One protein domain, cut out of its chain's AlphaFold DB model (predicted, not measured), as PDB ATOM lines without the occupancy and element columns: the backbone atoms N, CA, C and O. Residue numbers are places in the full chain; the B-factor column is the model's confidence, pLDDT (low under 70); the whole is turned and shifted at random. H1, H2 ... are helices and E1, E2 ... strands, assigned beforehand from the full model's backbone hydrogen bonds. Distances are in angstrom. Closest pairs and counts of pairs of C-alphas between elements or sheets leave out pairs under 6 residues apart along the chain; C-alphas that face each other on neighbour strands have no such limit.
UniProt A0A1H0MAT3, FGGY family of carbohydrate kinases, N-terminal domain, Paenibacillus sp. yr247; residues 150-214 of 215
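This is residues 150 to 214 of the 215 residues of the protein "FGGY family of carbohydrate kinases, N-terminal domain" of Paenibacillus sp. yr247 (UniProt A0A1H0MAT3). A single twisted sheet of four antiparallel strands makes the body, with the short helix H1 laid across one face and no named helix on the other. A second short helix, H2, lies past the end of the sheet where E1 and E4 end and E2 begins, and it makes one end of the long axis. The printed part has 65 residues, with two named helices and four named strands in the order H1, E1, E2, E3, E4, H2; the class is mixed, helices and strands. Across the sheet the order is E1, E2, E4, E3, with all neighbours antiparallel. The whole is only just compact, close to loose, with a radius of gyration of the C-alphas of 12.6 A, and its outline is elongated, spanning 41 by 26 by 17 A.

H1 is residues 150 to 157, 10.6 A from first to last C-alpha, and begins with the C-alpha of Asn 150 at (-12.257, -21.390, 47.513). E1, residues 165 to 169, is 13.0 A long. E2, residues 173 to 179, is 20.0 A long, from C-alpha 173 at (-9.410, -12.701, 54.608) to C-alpha 179 at (0.794, -24.125, 41.769). E3, residues 189 to 192, is 10.1 A long. E4, residues 198 to 204, is 19.0 A long. H2, residues 208 to 212, is 6.3 A long and ends with C-alpha 212 at (-16.296, -3.669, 62.378).

In the sheet E1 and E3 are the edge strands, and E2 and E4 are the inner ones. E1 and E2 form a hairpin and are antiparallel, with 163 degrees between their directions; N 168 and O 174 are 2.8 A apart, and N 176 and O 166 are 2.9 A apart, both within hydrogen-bond range. E2 and E4 are antiparallel at 164 degrees, with N 175 and O 202 at 2.8 A and N 200 and O 177 at 2.8 A. E3 and E4 form a hairpin, antiparallel at 142 degrees, with N 189 and O 201 at 2.8 A. From edge to edge the strands' lines turn by 68 degrees. H1 is on the sheet at a height over the sheet of 8.7 A. It lies over E2 and, only just, over E4, on which 3 of its 8 C-alphas fall. It runs across the strands, at 81 degrees to E2 on the local plane. The closest C-alphas of H1 and E1 are those of Phe 154 and Leu 166, 6.7 A apart. H2 is not on the sheet, but only just, with 4 pairs of C-alphas within 10 A. The closest C-alphas of H2 and E1 are those of Gly 208 and Ile 169, 6.8 A apart. H1 and H2 are apart, and so are E3 and H2. In both H1 and H2 every O i to N i+4 pair is within hydrogen-bond range.

The two C-alphas farthest apart are those of Asp 195, between E3 and E4, and Leu 214, the last printed residue, at 41.5 A. The C-alphas of Asn 150 and Leu 214, first and last of the printed part, are 27.5 A apart. The centre of E2 is nearest to the mean of the C-alphas, at 2.3 A, and that of H2 is farthest, at 19.3 A. The printed part has no cut. The links from E1 to E2, E3 to E4 and E4 to H2 are tight, those from H1 to E1 and E2 to E3 are short, and no link is long. The mean pLDDT of the printed part is 90.6, that of H2 is 87, and no printed residue is under 70.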
ATOM      1  N   ASN A 150     -13.512 -22.089  47.763       92.56
ATOM      2  CA  ASN A 150     -12.257 -21.390  47.513       92.56
ATOM      3  C   ASN A 150     -11.736 -21.676  46.098       92.56
ATOM      4  O   ASN A 150     -11.324 -20.749  45.401       92.56
ATOM      5  N   GLN A 151     -11.835 -22.924  45.634       94.25
ATOM      6  CA  GLN A 151     -11.492 -23.298  44.265       94.25
ATOM      7  C   GLN A 151     -12.406 -22.602  43.251       94.25
ATOM      8  O   GLN A 151     -11.910 -22.015  42.292       94.25
ATOM      9  N   ALA A 152     -13.722 -22.597  43.483       94.25
ATOM     10  CA  ALA A 152     -14.680 -21.899  42.627       94.25
ATOM     11  C   ALA A 152     -14.437 -20.381  42.606       94.25
ATOM     12  O   ALA A 152     -14.458 -19.763  41.542       94.25
ATOM     13  N   SER A 153     -14.163 -19.786  43.771       93.94
ATOM     14  CA  SER A 153     -13.858 -18.362  43.906       93.94
ATOM     15  C   SER A 153     -12.588 -17.986  43.150       93.94
ATOM     16  O   SER A 153     -12.573 -16.947  42.499       93.94
ATOM     17  N   PHE A 154     -11.535 -18.805  43.225       95.19
ATOM     18  CA  PHE A 154     -10.308 -18.569  42.470       95.19
ATOM     19  C   PHE A 154     -10.556 -18.688  40.966       95.19
ATOM     20  O   PHE A 154     -10.259 -17.754  40.225       95.19
ATOM     21  N   LEU A 155     -11.182 -19.788  40.538       94.06
ATOM     22  CA  LEU A 155     -11.512 -20.065  39.139       94.06
ATOM     23  C   LEU A 155     -12.306 -18.928  38.480       94.06
ATOM     24  O   LEU A 155     -12.037 -18.579  37.336       94.06
ATOM     25  N   GLY A 156     -13.282 -18.358  39.191       93.88
ATOM     26  CA  GLY A 156     -14.148 -17.309  38.655       93.88
ATOM     27  C   GLY A 156     -13.562 -15.894  38.685       93.88
ATOM     28  O   GLY A 156     -14.121 -15.009  38.043       93.88
ATOM     29  N   ALA A 157     -12.480 -15.659  39.436       94.69
ATOM     30  CA  ALA A 157     -11.971 -14.309  39.693       94.69
ATOM     31  C   ALA A 157     -10.662 -13.978  38.965       94.69
ATOM     32  O   ALA A 157     -10.401 -12.805  38.696       94.69
ATOM     33  N   VAL A 158      -9.819 -14.972  38.673       94.00
ATOM     34  CA  VAL A 158      -8.491 -14.715  38.098       94.00
ATOM     35  C   VAL A 158      -8.511 -14.740  36.564       94.00
ATOM     36  O   VAL A 158      -9.142 -15.614  35.973       94.00
ATOM     37  N   PRO A 159      -7.783 -13.833  35.883       92.94
ATOM     38  CA  PRO A 159      -7.666 -13.849  34.421       92.94
ATOM     39  C   PRO A 159      -6.722 -14.952  33.910       92.94
ATOM     40  O   PRO A 159      -6.781 -15.332  32.744       92.94
ATOM     41  N   SER A 160      -5.829 -15.439  34.773       93.19
ATOM     42  CA  SER A 160      -4.878 -16.520  34.516       93.19
ATOM     43  C   SER A 160      -4.553 -17.213  35.833       93.19
ATOM     44  O   SER A 160      -4.411 -16.538  36.854       93.19
ATOM     45  N   PHE A 161      -4.392 -18.537  35.826       92.75
ATOM     46  CA  PHE A 161      -3.967 -19.271  37.021       92.75
ATOM     47  C   PHE A 161      -2.512 -18.953  37.378       92.75
ATOM     48  O   PHE A 161      -2.194 -18.709  38.538       92.75
ATOM     49  N   THR A 162      -1.627 -18.894  36.384       89.25
ATOM     50  CA  THR A 162      -0.216 -18.561  36.596       89.25
ATOM     51  C   THR A 162      -0.009 -17.051  36.623       89.25
ATOM     52  O   THR A 162      -0.613 -16.308  35.847       89.25
ATOM     53  N   GLY A 163       0.856 -16.594  37.533       89.44
ATOM     54  CA  GLY A 163       1.197 -15.176  37.686       89.44
ATOM     55  C   GLY A 163       0.136 -14.327  38.392       89.44
ATOM     56  O   GLY A 163       0.338 -13.122  38.524       89.44
ATOM     57  N   THR A 164      -0.957 -14.930  38.875       93.50
ATOM     58  CA  THR A 164      -2.012 -14.221  39.609       93.50
ATOM     59  C   THR A 164      -2.039 -14.630  41.077       93.50
ATOM     60  O   THR A 164      -2.058 -15.813  41.413       93.50
ATOM     61  N   LEU A 165      -2.104 -13.627  41.950       93.81
ATOM     62  CA  LEU A 165      -2.456 -13.766  43.359       93.81
ATOM     63  C   LEU A 165      -3.893 -13.272  43.531       93.81
ATOM     64  O   LEU A 165      -4.177 -12.110  43.238       93.81
ATOM     65  N   LEU A 166      -4.788 -14.124  44.031       95.19
ATOM     66  CA  LEU A 166      -6.112 -13.681  44.457       95.19
ATOM     67  C   LEU A 166      -6.063 -13.289  45.931       95.19
ATOM     68  O   LEU A 166      -5.657 -14.091  46.770       95.19
ATOM     69  N   VAL A 167      -6.526 -12.079  46.241       94.00
ATOM     70  CA  VAL A 167      -6.742 -11.605  47.610       94.00
ATOM     71  C   VAL A 167      -8.231 -11.340  47.785       94.00
ATOM     72  O   VAL A 167      -8.788 -10.464  47.127       94.00
ATOM     73  N   ASN A 168      -8.879 -12.103  48.660       90.88
ATOM     74  CA  ASN A 168     -10.282 -11.932  49.011       90.88
ATOM     75  C   ASN A 168     -10.383 -11.405  50.449       90.88
ATOM     76  O   ASN A 168      -9.876 -12.033  51.379       90.88
ATOM     77  N   ILE A 169     -11.023 -10.249  50.628       89.06
ATOM     78  CA  ILE A 169     -11.249  -9.624  51.934       89.06
ATOM     79  C   ILE A 169     -12.758  -9.447  52.112       89.06
ATOM     80  O   ILE A 169     -13.361  -8.547  51.536       89.06
ATOM     81  N   GLY A 170     -13.352 -10.327  52.915       87.69
ATOM     82  CA  GLY A 170     -14.741 -10.258  53.370       87.69
ATOM     83  C   GLY A 170     -14.773 -10.131  54.891       87.69
ATOM     84  O   GLY A 170     -13.990  -9.380  55.458       87.69
ATOM     85  N   THR A 171     -15.629 -10.893  55.583       85.62
ATOM     86  CA  THR A 171     -15.606 -10.976  57.059       85.62
ATOM     87  C   THR A 171     -14.238 -11.442  57.572       85.62
ATOM     88  O   THR A 171     -13.658 -10.798  58.447       85.62
ATOM     89  N   GLY A 172     -13.715 -12.526  56.990       87.38
ATOM     90  CA  GLY A 172     -12.314 -12.946  57.092       87.38
ATOM     91  C   GLY A 172     -11.520 -12.544  55.847       87.38
ATOM     92  O   GLY A 172     -12.056 -11.905  54.940       87.38
ATOM     93  N   SER A 173     -10.250 -12.929  55.785       89.06
ATOM     94  CA  SER A 173      -9.410 -12.701  54.608       89.06
ATOM     95  C   SER A 173      -8.729 -13.978  54.139       89.06
ATOM     96  O   SER A 173      -8.464 -14.905  54.907       89.06
ATOM     97  N   GLN A 174      -8.466 -14.036  52.840       92.94
ATOM     98  CA  GLN A 174      -7.819 -15.169  52.211       92.94
ATOM     99  C   GLN A 174      -6.940 -14.711  51.053       92.94
ATOM    100  O   GLN A 174      -7.334 -13.864  50.252       92.94
ATOM    101  N   ILE A 175      -5.768 -15.326  50.944       93.94
ATOM    102  CA  ILE A 175      -4.922 -15.277  49.757       93.94
ATOM    103  C   ILE A 175      -4.907 -16.648  49.091       93.94
ATOM    104  O   ILE A 175      -4.971 -17.677  49.768       93.94
ATOM    105  N   SER A 176      -4.851 -16.685  47.766       95.44
ATOM    106  CA  SER A 176      -4.764 -17.932  47.005       95.44
ATOM    107  C   SER A 176      -3.861 -17.757  45.789       95.44
ATOM    108  O   SER A 176      -3.990 -16.778  45.052       95.44
ATOM    109  N   VAL A 177      -2.951 -18.711  45.594       95.38
ATOM    110  CA  VAL A 177      -2.032 -18.783  44.448       95.38
ATOM    111  C   VAL A 177      -2.077 -20.187  43.875       95.38
ATOM    112  O   VAL A 177      -2.019 -21.159  44.625       95.38
ATOM    113  N   TYR A 178      -2.146 -20.295  42.553       95.69
ATOM    114  CA  TYR A 178      -2.054 -21.580  41.876       95.69
ATOM    115  C   TYR A 178      -0.608 -22.082  41.800       95.69
ATOM    116  O   TYR A 178       0.310 -21.328  41.474       95.69
ATOM    117  N   SER A 179      -0.432 -23.380  42.027       94.31
ATOM    118  CA  SER A 179       0.794 -24.125  41.769       94.31
ATOM    119  C   SER A 179       0.479 -25.338  40.889       94.31
ATOM    120  O   SER A 179      -0.447 -26.084  41.207       94.31
ATOM    121  N   PRO A 180       1.241 -25.598  39.813       92.69
ATOM    122  CA  PRO A 180       1.079 -26.825  39.035       92.69
ATOM    123  C   PRO A 180       1.544 -28.074  39.801       92.69
ATOM    124  O   PRO A 180       1.112 -29.181  39.493       92.69
ATOM    125  N   GLU A 181       2.403 -27.900  40.807       92.38
ATOM    126  CA  GLU A 181       3.014 -28.981  41.582       92.38
ATOM    127  C   GLU A 181       2.556 -28.958  43.039       92.38
ATOM    128  O   GLU A 181       2.178 -27.910  43.579       92.38
ATOM    129  N   TYR A 182       2.604 -30.128  43.679       92.62
ATOM    130  CA  TYR A 182       2.379 -30.232  45.114       92.62
ATOM    131  C   TYR A 182       3.530 -29.547  45.845       92.62
ATOM    132  O   TYR A 182       4.691 -29.912  45.668       92.62
ATOM    133  N   ILE A 183       3.199 -28.555  46.665       91.88
ATOM    134  CA  ILE A 183       4.166 -27.814  47.469       91.88
ATOM    135  C   ILE A 183       3.665 -27.821  48.903       91.88
ATOM    136  O   ILE A 183       2.532 -27.423  49.160       91.88
ATOM    137  N   GLU A 184       4.518 -28.219  49.838       89.88
ATOM    138  CA  GLU A 184       4.312 -27.942  51.257       89.88
ATOM    139  C   GLU A 184       4.988 -26.621  51.596       89.88
ATOM    140  O   GLU A 184       6.192 -26.451  51.403       89.88
ATOM    141  N   CYS A 185       4.207 -25.664  52.088       88.75
ATOM    142  CA  CYS A 185       4.713 -24.357  52.469       88.75
ATOM    143  C   CYS A 185       4.291 -24.053  53.908       88.75
ATOM    144  O   CYS A 185       3.090 -24.005  54.186       88.75
ATOM    145  N   PRO A 186       5.240 -23.827  54.835       85.56
ATOM    146  CA  PRO A 186       4.904 -23.393  56.183       85.56
ATOM    147  C   PRO A 186       3.981 -22.166  56.147       85.56
ATOM    148  O   PRO A 186       4.247 -21.213  55.419       85.56
ATOM    149  N   MET A 187       2.922 -22.179  56.965       86.56
ATOM    150  CA  MET A 187       1.869 -21.146  57.064       86.56
ATOM    151  C   MET A 187       0.814 -21.123  55.948       86.56
ATOM    152  O   MET A 187      -0.166 -20.391  56.090       86.56
ATOM    153  N   LEU A 188       0.963 -21.906  54.875       91.69
ATOM    154  CA  LEU A 188      -0.056 -22.027  53.831       91.69
ATOM    155  C   LEU A 188      -0.653 -23.432  53.828       91.69
ATOM    156  O   LEU A 188       0.026 -24.428  54.057       91.69
ATOM    157  N   GLU A 189      -1.943 -23.501  53.538       93.00
ATOM    158  CA  GLU A 189      -2.641 -24.750  53.290       93.00
ATOM    159  C   GLU A 189      -2.594 -25.065  51.796       93.00
ATOM    160  O   GLU A 189      -2.983 -24.242  50.963       93.00
ATOM    161  N   THR A 190      -2.147 -26.269  51.455       94.75
ATOM    162  CA  THR A 190      -2.147 -26.756  50.075       94.75
ATOM    163  C   THR A 190      -3.437 -27.510  49.812       94.75
ATOM    164  O   THR A 190      -3.740 -28.497  50.480       94.75
ATOM    165  N   ARG A 191      -4.210 -27.056  48.828       95.06
ATOM    166  CA  ARG A 191      -5.501 -27.647  48.461       95.06
ATOM    167  C   ARG A 191      -5.477 -28.117  47.014       95.06
ATOM    168  O   ARG A 191      -4.900 -27.412  46.190       95.06
ATOM    169  N   PRO A 192      -6.123 -29.236  46.650       94.44
ATOM    170  CA  PRO A 192      -6.272 -29.607  45.247       94.44
ATOM    171  C   PRO A 192      -7.035 -28.519  44.492       94.44
ATOM    172  O   PRO A 192      -7.966 -27.910  45.039       94.44
ATOM    173  N   PHE A 193      -6.637 -28.279  43.246       93.19
ATOM    174  CA  PHE A 193      -7.334 -27.370  42.349       93.19
ATOM    175  C   PHE A 193      -7.987 -28.120  41.190       93.19
ATOM    176  O   PHE A 193      -7.563 -29.213  40.807       93.19
ATOM    177  N   VAL A 194      -9.046 -27.517  40.644       84.06
ATOM    178  CA  VAL A 194      -9.774 -28.073  39.505       84.06
ATOM    179  C   VAL A 194      -8.827 -28.283  38.331       84.06
ATOM    180  O   VAL A 194      -7.920 -27.494  38.094       84.06
ATOM    181  N   ASP A 195      -9.050 -29.359  37.591       75.19
ATOM    182  CA  ASP A 195      -8.271 -29.712  36.405       75.19
ATOM    183  C   ASP A 195      -6.780 -30.018  36.625       75.19
ATOM    184  O   ASP A 195      -6.069 -30.256  35.649       75.19
ATOM    185  N   GLY A 196      -6.346 -30.138  37.880       83.94
ATOM    186  CA  GLY A 196      -4.983 -30.487  38.261       83.94
ATOM    187  C   GLY A 196      -4.217 -29.315  38.872       83.94
ATOM    188  O   GLY A 196      -4.585 -28.148  38.744       83.94
ATOM    189  N   GLY A 197      -3.117 -29.638  39.548       91.88
ATOM    190  CA  GLY A 197      -2.384 -28.682  40.370       91.88
ATOM    191  C   GLY A 197      -3.087 -28.397  41.700       91.88
ATOM    192  O   GLY A 197      -3.952 -29.148  42.160       91.88
ATOM    193  N   TYR A 198      -2.670 -27.310  42.338       95.38
ATOM    194  CA  TYR A 198      -2.977 -26.997  43.725       95.38
ATOM    195  C   TYR A 198      -3.180 -25.497  43.919       95.38
ATOM    196  O   TYR A 198      -2.644 -24.677  43.176       95.38
ATOM    197  N   LEU A 199      -3.921 -25.133  44.959       95.50
ATOM    198  CA  LEU A 199      -3.926 -23.790  45.517       95.50
ATOM    199  C   LEU A 199      -3.112 -23.779  46.804       95.50
ATOM    200  O   LEU A 199      -3.361 -24.579  47.705       95.50
ATOM    201  N   LEU A 200      -2.182 -22.837  46.900       95.62
ATOM    202  CA  LEU A 200      -1.561 -22.440  48.155       95.62
ATOM    203  C   LEU A 200      -2.420 -21.345  48.773       95.62
ATOM    204  O   LEU A 200      -2.613 -20.284  48.170       95.62
ATOM    205  N   VAL A 201      -2.956 -21.617  49.957       94.81
ATOM    206  CA  VAL A 201      -3.977 -20.786  50.587       94.81
ATOM    207  C   VAL A 201      -3.503 -20.306  51.945       94.81
ATOM    208  O   VAL A 201      -3.234 -21.096  52.843       94.81
ATOM    209  N   GLY A 202      -3.454 -18.990  52.113       92.81
ATOM    210  CA  GLY A 202      -3.330 -18.368  53.426       92.81
ATOM    211  C   GLY A 202      -4.700 -17.864  53.840       92.81
ATOM    212  O   GLY A 202      -5.263 -17.017  53.152       92.81
ATOM    213  N   ALA A 203      -5.257 -18.380  54.930       85.88
ATOM    214  CA  ALA A 203      -6.534 -17.918  55.465       85.88
ATOM    215  C   ALA A 203      -6.313 -17.247  56.821       85.88
ATOM    216  O   ALA A 203      -5.650 -17.801  57.695       85.88
ATOM    217  N   SER A 204      -6.881 -16.057  56.999       81.44
ATOM    218  CA  SER A 204      -6.842 -15.314  58.253       81.44
ATOM    219  C   SER A 204      -8.255 -14.961  58.700       81.44
ATOM    220  O   SER A 204      -9.105 -14.539  57.915       81.44
ATOM    221  N   LEU A 205      -8.502 -15.092  60.004       76.88
ATOM    222  CA  LEU A 205      -9.740 -14.613  60.624       76.88
ATOM    223  C   LEU A 205      -9.823 -13.079  60.619       76.88
ATOM    224  O   LEU A 205     -10.908 -12.519  60.746       76.88
ATOM    225  N   SER A 206      -8.687 -12.397  60.448       79.12
ATOM    226  CA  SER A 206      -8.625 -10.939  60.368       79.12
ATOM    227  C   SER A 206      -9.023 -10.463  58.971       79.12
ATOM    228  O   SER A 206      -8.200 -10.406  58.058       79.12
ATOM    229  N   GLY A 207     -10.297 -10.127  58.797       86.56
ATOM    230  CA  GLY A 207     -10.811  -9.410  57.629       86.56
ATOM    231  C   GLY A 207     -11.602  -8.177  58.050       86.56
ATOM    232  O   GLY A 207     -11.271  -7.522  59.042       86.56
ATOM    233  N   GLY A 208     -12.688  -7.909  57.334       86.00
ATOM    234  CA  GLY A 208     -13.687  -6.882  57.624       86.00
ATOM    235  C   GLY A 208     -14.230  -6.931  59.051       86.00
ATOM    236  O   GLY A 208     -14.497  -5.878  59.619       86.00
ATOM    237  N   LYS A 209     -14.296  -8.112  59.688       85.38
ATOM    238  CA  LYS A 209     -14.734  -8.214  61.092       85.38
ATOM    239  C   LYS A 209     -13.824  -7.450  62.053       85.38
ATOM    240  O   LYS A 209     -14.291  -6.940  63.064       85.38
ATOM    241  N   SER A 210     -12.535  -7.349  61.733       87.94
ATOM    242  CA  SER A 210     -11.580  -6.576  62.535       87.94
ATOM    243  C   SER A 210     -11.853  -5.077  62.429       87.94
ATOM    244  O   SER A 210     -11.681  -4.371  63.412       87.94
ATOM    245  N   TYR A 211     -12.294  -4.604  61.258       85.38
ATOM    246  CA  TYR A 211     -12.697  -3.211  61.060       85.38
ATOM    247  C   TYR A 211     -14.017  -2.910  61.773       85.38
ATOM    248  O   TYR A 211     -14.091  -1.917  62.480       85.38
ATOM    249  N   GLU A 212     -15.009  -3.803  61.674       88.31
ATOM    250  CA  GLU A 212     -16.296  -3.669  62.378       88.31
ATOM    251  C   GLU A 212     -16.124  -3.557  63.902       88.31
ATOM    252  O   GLU A 212     -16.892  -2.875  64.561       88.31
ATOM    253  N   LEU A 213     -15.113  -4.216  64.485       87.94
ATOM    254  CA  LEU A 213     -14.818  -4.117  65.921       87.94
ATOM    255  C   LEU A 213     -14.195  -2.773  66.342       87.94
ATOM    256  O   LEU A 213     -14.100  -2.513  67.540       87.94
ATOM    257  N   LEU A 214     -13.709  -1.974  65.387       87.62
ATOM    258  CA  LEU A 214     -13.077  -0.673  65.626       87.62
ATOM    259  C   LEU A 214     -14.015   0.517  65.357       87.62
ATOM    260  O   LEU A 214     -13.649   1.636  65.720       87.62
TER     261      LEU A 214